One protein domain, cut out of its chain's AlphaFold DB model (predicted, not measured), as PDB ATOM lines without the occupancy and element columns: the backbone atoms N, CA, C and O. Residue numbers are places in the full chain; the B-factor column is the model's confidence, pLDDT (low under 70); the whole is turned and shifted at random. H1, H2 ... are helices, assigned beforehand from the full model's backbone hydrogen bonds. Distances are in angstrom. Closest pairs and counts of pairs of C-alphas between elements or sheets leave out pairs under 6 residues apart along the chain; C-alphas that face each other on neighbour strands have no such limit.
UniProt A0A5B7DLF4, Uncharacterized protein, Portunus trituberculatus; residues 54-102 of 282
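Overview. This is residues 54 to 102 of the 282 residues of an uncharacterized protein of Portunus trituberculatus (UniProt A0A5B7DLF4). What is the shape? A loop of residues 54 to 66, with no named element, leads into a loose helical hairpin in which H1 and the shorter H2 run opposite ways, joined by a tight link. What is it made of? The printed part has 49 residues, all helix in class, with two named helices, H1 then H2, and no named strand. It is loose, with a radius of gyration of the C-alphas of 12.4 A, and flat, spanning 37 by 22 by 10 A.

Arrangement. Do the helices meet? H1, residues 67 to 81, and H2, residues 86 to 96, form a helical hairpin but only just touch, with 3 pairs of C-alphas within 8 A. H1 touches H2 with residues 75 to 79 alone; the closest C-alphas, those of Leu 75 and Ile 89, are 7.5 A apart. How do they run? They run opposite ways at a shallow tilt of 25 degrees. What do the backbones show? Every O i to N i+4 pair of H1 is within hydrogen-bond range, and 6 of 7 are in H2.

Along the chain. Where is H1? It begins at C-alpha 67, (21.549, -22.828, 96.315), and is 20.7 A long from first to last C-alpha. Where is H2? It is 15.4 A long and ends at C-alpha 96, (20.095, -29.449, 88.516).

Size, cuts and confidence. How far does it reach? The two C-alphas farthest apart, those of Pro 57 and Ala 83, are 37.0 A apart, and the printed part has no cut. Where is confidence low? The model's pLDDT is under 70 at residues 82 to 83 and 93 to 102.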
ATOM      1  N   PHE A  54      30.108 -25.652  99.415       79.50
ATOM      2  CA  PHE A  54      29.761 -25.811  98.006       79.50
ATOM      3  C   PHE A  54      30.077 -24.577  97.154       79.50
ATOM      4  O   PHE A  54      30.359 -24.715  95.971       79.50
ATOM      5  N   TYR A  55      30.044 -23.379  97.745       80.81
ATOM      6  CA  TYR A  55      30.159 -22.104  97.017       80.81
ATOM      7  C   TYR A  55      31.267 -21.185  97.545       80.81
ATOM      8  O   TYR A  55      31.426 -20.060  97.068       80.81
ATOM      9  N   GLY A  56      32.042 -21.643  98.527       79.75
ATOM     10  CA  GLY A  56      33.161 -20.891  99.071       79.75
ATOM     11  C   GLY A  56      32.731 -19.721  99.967       79.75
ATOM     12  O   GLY A  56      31.699 -19.794 100.641       79.75
ATOM     13  N   PRO A  57      33.542 -18.649 100.035       81.12
ATOM     14  CA  PRO A  57      33.467 -17.659 101.107       81.12
ATOM     15  C   PRO A  57      32.289 -16.685 101.029       81.12
ATOM     16  O   PRO A  57      32.052 -15.949 101.980       81.12
ATOM     17  N   ASN A  58      31.522 -16.707  99.939       84.94
ATOM     18  CA  ASN A  58      30.483 -15.711  99.666       84.94
ATOM     19  C   ASN A  58      29.278 -15.783 100.618       84.94
ATOM     20  O   ASN A  58      28.479 -14.852 100.661       84.94
ATOM     21  N   HIS A  59      29.107 -16.880 101.363       86.62
ATOM     22  CA  HIS A  59      28.070 -16.987 102.387       86.62
ATOM     23  C   HIS A  59      28.406 -18.026 103.461       86.62
ATOM     24  O   HIS A  59      29.233 -18.921 103.270       86.62
ATOM     25  N   ARG A  60      27.702 -17.923 104.593       84.69
ATOM     26  CA  ARG A  60      27.809 -18.859 105.720       84.69
ATOM     27  C   ARG A  60      27.185 -20.225 105.378       84.69
ATOM     28  O   ARG A  60      26.170 -20.249 104.683       84.69
ATOM     29  N   PRO A  61      27.698 -21.353 105.913       77.81
ATOM     30  CA  PRO A  61      27.152 -22.699 105.689       77.81
ATOM     31  C   PRO A  61      25.663 -22.845 106.018       77.81
ATOM     32  O   PRO A  61      24.958 -23.629 105.397       77.81
ATOM     33  N   THR A  62      25.182 -22.088 107.003       76.56
ATOM     34  CA  THR A  62      23.784 -22.085 107.456       76.56
ATOM     35  C   THR A  62      22.909 -21.088 106.697       76.56
ATOM     36  O   THR A  62      21.757 -20.863 107.069       76.56
ATOM     37  N   SER A  63      23.439 -20.459 105.645       85.50
ATOM     38  CA  SER A  63      22.677 -19.507 104.850       85.50
ATOM     39  C   SER A  63      21.519 -20.209 104.149       85.50
ATOM     40  O   SER A  63      21.719 -21.096 103.319       85.50
ATOM     41  N   LYS A  64      20.300 -19.730 104.414       84.25
ATOM     42  CA  LYS A  64      19.093 -20.121 103.669       84.25
ATOM     43  C   LYS A  64      19.174 -19.757 102.184       84.25
ATOM     44  O   LYS A  64      18.370 -20.239 101.404       84.25
ATOM     45  N   GLN A  65      20.128 -18.910 101.800       85.44
ATOM     46  CA  GLN A  65      20.367 -18.519 100.414       85.44
ATOM     47  C   GLN A  65      21.349 -19.456  99.700       85.44
ATOM     48  O   GLN A  65      21.632 -19.231  98.530       85.44
ATOM     49  N   CYS A  66      21.890 -20.486 100.369       84.94
ATOM     50  CA  CYS A  66      22.764 -21.452  99.711       84.94
ATOM     51  C   CYS A  66      21.968 -22.245  98.658       84.94
ATOM     52  O   CYS A  66      21.072 -23.006  99.040       84.94
ATOM     53  N   PRO A  67      22.306 -22.143  97.358       83.50
ATOM     54  CA  PRO A  67      21.549 -22.828  96.315       83.50
ATOM     55  C   PRO A  67      21.538 -24.354  96.481       83.50
ATOM     56  O   PRO A  67      20.501 -24.972  96.272       83.50
ATOM     57  N   VAL A  68      22.643 -24.962  96.945       79.25
ATOM     58  CA  VAL A  68      22.704 -26.416  97.206       79.25
ATOM     59  C   VAL A  68      21.769 -26.808  98.347       79.25
ATOM     60  O   VAL A  68      21.067 -27.811  98.248       79.25
ATOM     61  N   CYS A  69      21.733 -26.029  99.433       79.50
ATOM     62  CA  CYS A  69      20.834 -26.315 100.550       79.50
ATOM     63  C   CYS A  69      19.370 -26.175 100.131       79.50
ATOM     64  O   CYS A  69      18.570 -27.052 100.446       79.50
ATOM     65  N   LEU A  70      19.030 -25.121  99.384       84.81
ATOM     66  CA  LEU A  70      17.685 -24.940  98.832       84.81
ATOM     67  C   LEU A  70      17.292 -26.107  97.921       84.81
ATOM     68  O   LEU A  70      16.195 -26.646  98.041       84.81
ATOM     69  N   GLN A  71      18.209 -26.550  97.066       82.94
ATOM     70  CA  GLN A  71      17.988 -27.682  96.176       82.94
ATOM     71  C   GLN A  71      17.789 -28.996  96.947       82.94
ATOM     72  O   GLN A  71      16.897 -29.773  96.614       82.94
ATOM     73  N   ALA A  72      18.580 -29.246  97.995       76.06
ATOM     74  CA  ALA A  72      18.431 -30.424  98.849       76.06
ATOM     75  C   ALA A  72      17.074 -30.446  99.573       76.06
ATOM     76  O   ALA A  72      16.442 -31.499  99.649       76.06
ATOM     77  N   VAL A  73      16.601 -29.286 100.043       81.19
ATOM     78  CA  VAL A  73      15.263 -29.144 100.640       81.19
ATOM     79  C   VAL A  73      14.178 -29.442  99.605       81.19
ATOM     80  O   VAL A  73      13.319 -30.279  99.865       81.19
ATOM     81  N   GLN A  74      14.265 -28.874  98.399       82.94
ATOM     82  CA  GLN A  74      13.309 -29.165  97.321       82.94
ATOM     83  C   GLN A  74      13.288 -30.650  96.934       82.94
ATOM     84  O   GLN A  74      12.235 -31.205  96.629       82.94
ATOM     85  N   LEU A  75      14.443 -31.315  96.942       76.75
ATOM     86  CA  LEU A  75      14.552 -32.755  96.697       76.75
ATOM     87  C   LEU A  75      13.859 -33.578  97.776       76.75
ATOM     88  O   LEU A  75      13.158 -34.541  97.459       76.75
ATOM     89  N   GLN A  76      14.048 -33.193  99.033       78.25
ATOM     90  CA  GLN A  76      13.379 -33.820 100.159       78.25
ATOM     91  C   GLN A  76      11.857 -33.619 100.073       78.25
ATOM     92  O   GLN A  76      11.103 -34.571 100.265       78.25
ATOM     93  N   GLU A  77      11.397 -32.424  99.710       84.06
ATOM     94  CA  GLU A  77       9.975 -32.135  99.484       84.06
ATOM     95  C   GLU A  77       9.404 -32.967  98.326       84.06
ATOM     96  O   GLU A  77       8.378 -33.623  98.491       84.06
ATOM     97  N   LEU A  78      10.109 -33.045  97.191       78.00
ATOM     98  CA  LEU A  78       9.729 -33.877  96.042       78.00
ATOM     99  C   LEU A  78       9.624 -35.363  96.397       78.00
ATOM    100  O   LEU A  78       8.727 -36.042  95.898       78.00
ATOM    101  N   GLN A  79      10.526 -35.861  97.246       74.44
ATOM    102  CA  GLN A  79      10.476 -37.227  97.771       74.44
ATOM    103  C   GLN A  79       9.269 -37.469  98.680       74.44
ATOM    104  O   GLN A  79       8.765 -38.589  98.731       74.44
ATOM    105  N   HIS A  80       8.827 -36.452  99.419       75.81
ATOM    106  CA  HIS A  80       7.710 -36.575 100.352       75.81
ATOM    107  C   HIS A  80       6.344 -36.384  99.695       75.81
ATOM    108  O   HIS A  80       5.383 -37.043 100.095       75.81
ATOM    109  N   GLU A  81       6.239 -35.475  98.729       75.69
ATOM    110  CA  GLU A  81       4.960 -35.065  98.148       75.69
ATOM    111  C   GLU A  81       4.508 -35.991  97.015       75.69
ATOM    112  O   GLU A  81       3.319 -36.264  96.851       75.69
ATOM    113  N   LYS A  82       5.455 -36.511  96.230       64.50
ATOM    114  CA  LYS A  82       5.154 -37.360  95.080       64.50
ATOM    115  C   LYS A  82       5.731 -38.739  95.326       64.50
ATOM    116  O   LYS A  82       6.873 -38.875  95.748       64.50
ATOM    117  N   ALA A  83       4.982 -39.775  94.954       68.56
ATOM    118  CA  ALA A  83       5.513 -41.120  94.741       68.56
ATOM    119  C   ALA A  83       6.458 -41.141  93.518       68.56
ATOM    120  O   ALA A  83       6.342 -41.987  92.634       68.56
ATOM    121  N   CYS A  84       7.352 -40.155  93.416       71.81
ATOM    122  CA  CYS A  84       8.392 -40.108  92.419       71.81
ATOM    123  C   CYS A  84       9.284 -41.317  92.647       71.81
ATOM    124  O   CYS A  84       9.785 -41.547  93.753       71.81
ATOM    125  N   SER A  85       9.485 -42.090  91.584       78.69
ATOM    126  CA  SER A  85      10.445 -43.173  91.642       78.69
ATOM    127  C   SER A  85      11.833 -42.592  91.926       78.69
ATOM    128  O   SER A  85      12.157 -41.463  91.543       78.69
ATOM    129  N   LEU A  86      12.689 -43.382  92.574       70.75
ATOM    130  CA  LEU A  86      14.088 -43.012  92.793       70.75
ATOM    131  C   LEU A  86      14.786 -42.611  91.475       70.75
ATOM    132  O   LEU A  86      15.632 -41.719  91.465       70.75
ATOM    133  N   LEU A  87      14.389 -43.226  90.352       75.19
ATOM    134  CA  LEU A  87      14.888 -42.908  89.013       75.19
ATOM    135  C   LEU A  87      14.470 -41.512  88.537       75.19
ATOM    136  O   LEU A  87      15.299 -40.806  87.962       75.19
ATOM    137  N   ASP A  88      13.236 -41.084  88.805       81.12
ATOM    138  CA  ASP A  88      12.765 -39.738  88.446       81.12
ATOM    139  C   ASP A  88      13.504 -38.664  89.240       81.12
ATOM    140  O   ASP A  88      13.903 -37.633  88.693       81.12
ATOM    141  N   ILE A  89      13.758 -38.940  90.521       74.19
ATOM    142  CA  ILE A  89      14.577 -38.085  91.385       74.19
ATOM    143  C   ILE A  89      16.010 -38.010  90.844       74.19
ATOM    144  O   ILE A  89      16.549 -36.914  90.699       74.19
ATOM    145  N   LYS A  90      16.612 -39.147  90.464       70.00
ATOM    146  CA  LYS A  90      17.965 -39.210  89.880       70.00
ATOM    147  C   LYS A  90      18.052 -38.472  88.538       70.00
ATOM    148  O   LYS A  90      19.047 -37.800  88.267       70.00
ATOM    149  N   ARG A  91      17.015 -38.555  87.699       80.25
ATOM    150  CA  ARG A  91      16.934 -37.810  86.431       80.25
ATOM    151  C   ARG A  91      16.837 -36.305  86.679       80.25
ATOM    152  O   ARG A  91      17.571 -35.555  86.045       80.25
ATOM    153  N   LYS A  92      16.001 -35.869  87.630       75.88
ATOM    154  CA  LYS A  92      15.917 -34.455  88.031       75.88
ATOM    155  C   LYS A  92      17.236 -33.947  88.608       75.88
ATOM    156  O   LYS A  92      17.695 -32.889  88.205       75.88
ATOM    157  N   MET A  93      17.883 -34.724  89.475       68.62
ATOM    158  CA  MET A  93      19.199 -34.409  90.047       68.62
ATOM    159  C   MET A  93      20.246 -34.109  88.974       68.62
ATOM    160  O   MET A  93      20.954 -33.111  89.082       68.62
ATOM    161  N   ARG A  94      20.307 -34.938  87.923       69.94
ATOM    162  CA  ARG A  94      21.264 -34.771  86.818       69.94
ATOM    163  C   ARG A  94      21.084 -33.464  86.042       69.94
ATOM    164  O   ARG A  94      22.044 -32.977  85.467       69.94
ATOM    165  N   GLY A  95      19.871 -32.911  86.021       65.94
ATOM    166  CA  GLY A  95      19.599 -31.626  85.378       65.94
ATOM    167  C   GLY A  95      19.911 -30.410  86.252       65.94
ATOM    168  O   GLY A  95      20.032 -29.315  85.717       65.94
ATOM    169  N   ILE A  96      20.014 -30.579  87.576       63.03
ATOM    170  CA  ILE A  96      20.095 -29.449  88.516       63.03
ATOM    171  C   ILE A  96      21.478 -29.342  89.166       63.03
ATOM    172  O   ILE A  96      21.937 -28.235  89.422       63.03
ATOM    173  N   LEU A  97      22.165 -30.458  89.436       58.00
ATOM    174  CA  LEU A  97      23.579 -30.403  89.797       58.00
ATOM    175  C   LEU A  97      24.366 -30.251  88.494       58.00
ATOM    176  O   LEU A  97      24.466 -31.232  87.753       58.00
ATOM    177  N   PRO A  98      24.929 -29.069  88.176       53.09
ATOM    178  CA  PRO A  98      25.940 -29.031  87.140       53.09
ATOM    179  C   PRO A  98      27.025 -30.025  87.557       53.09
ATOM    180  O   PRO A  98      27.418 -30.077  88.727       53.09
ATOM    181  N   SER A  99      27.491 -30.839  86.611       46.38
ATOM    182  CA  SER A  99      28.541 -31.857  86.796       46.38
ATOM    183  C   SER A  99      29.909 -31.256  87.200       46.38
ATOM    184  O   SER A  99      30.964 -31.843  86.999       46.38
ATOM    185  N   THR A 100      29.915 -30.044  87.753       43.72
ATOM    186  CA  THR A 100      31.062 -29.230  88.138       43.72
ATOM    187  C   THR A 100      31.322 -29.233  89.641       43.72
ATOM    188  O   THR A 100      32.157 -28.453  90.098       43.72
ATOM    189  N   PHE A 101      30.711 -30.136  90.423       45.56
ATOM    190  CA  PHE A 101      31.205 -30.466  91.769       45.56
ATOM    191  C   PHE A 101      32.532 -31.227  91.677       45.56
ATOM    192  O   PHE A 101      32.668 -32.372  92.104       45.56
ATOM    193  N   HIS A 102      33.541 -30.573  91.115       45.09
ATOM    194  CA  HIS A 102      34.912 -30.941  91.348       45.09
ATOM    195  C   HIS A 102      35.222 -30.511  92.779       45.09
ATOM    196  O   HIS A 102      35.205 -29.309  93.060       45.09
TER     197      HIS A 102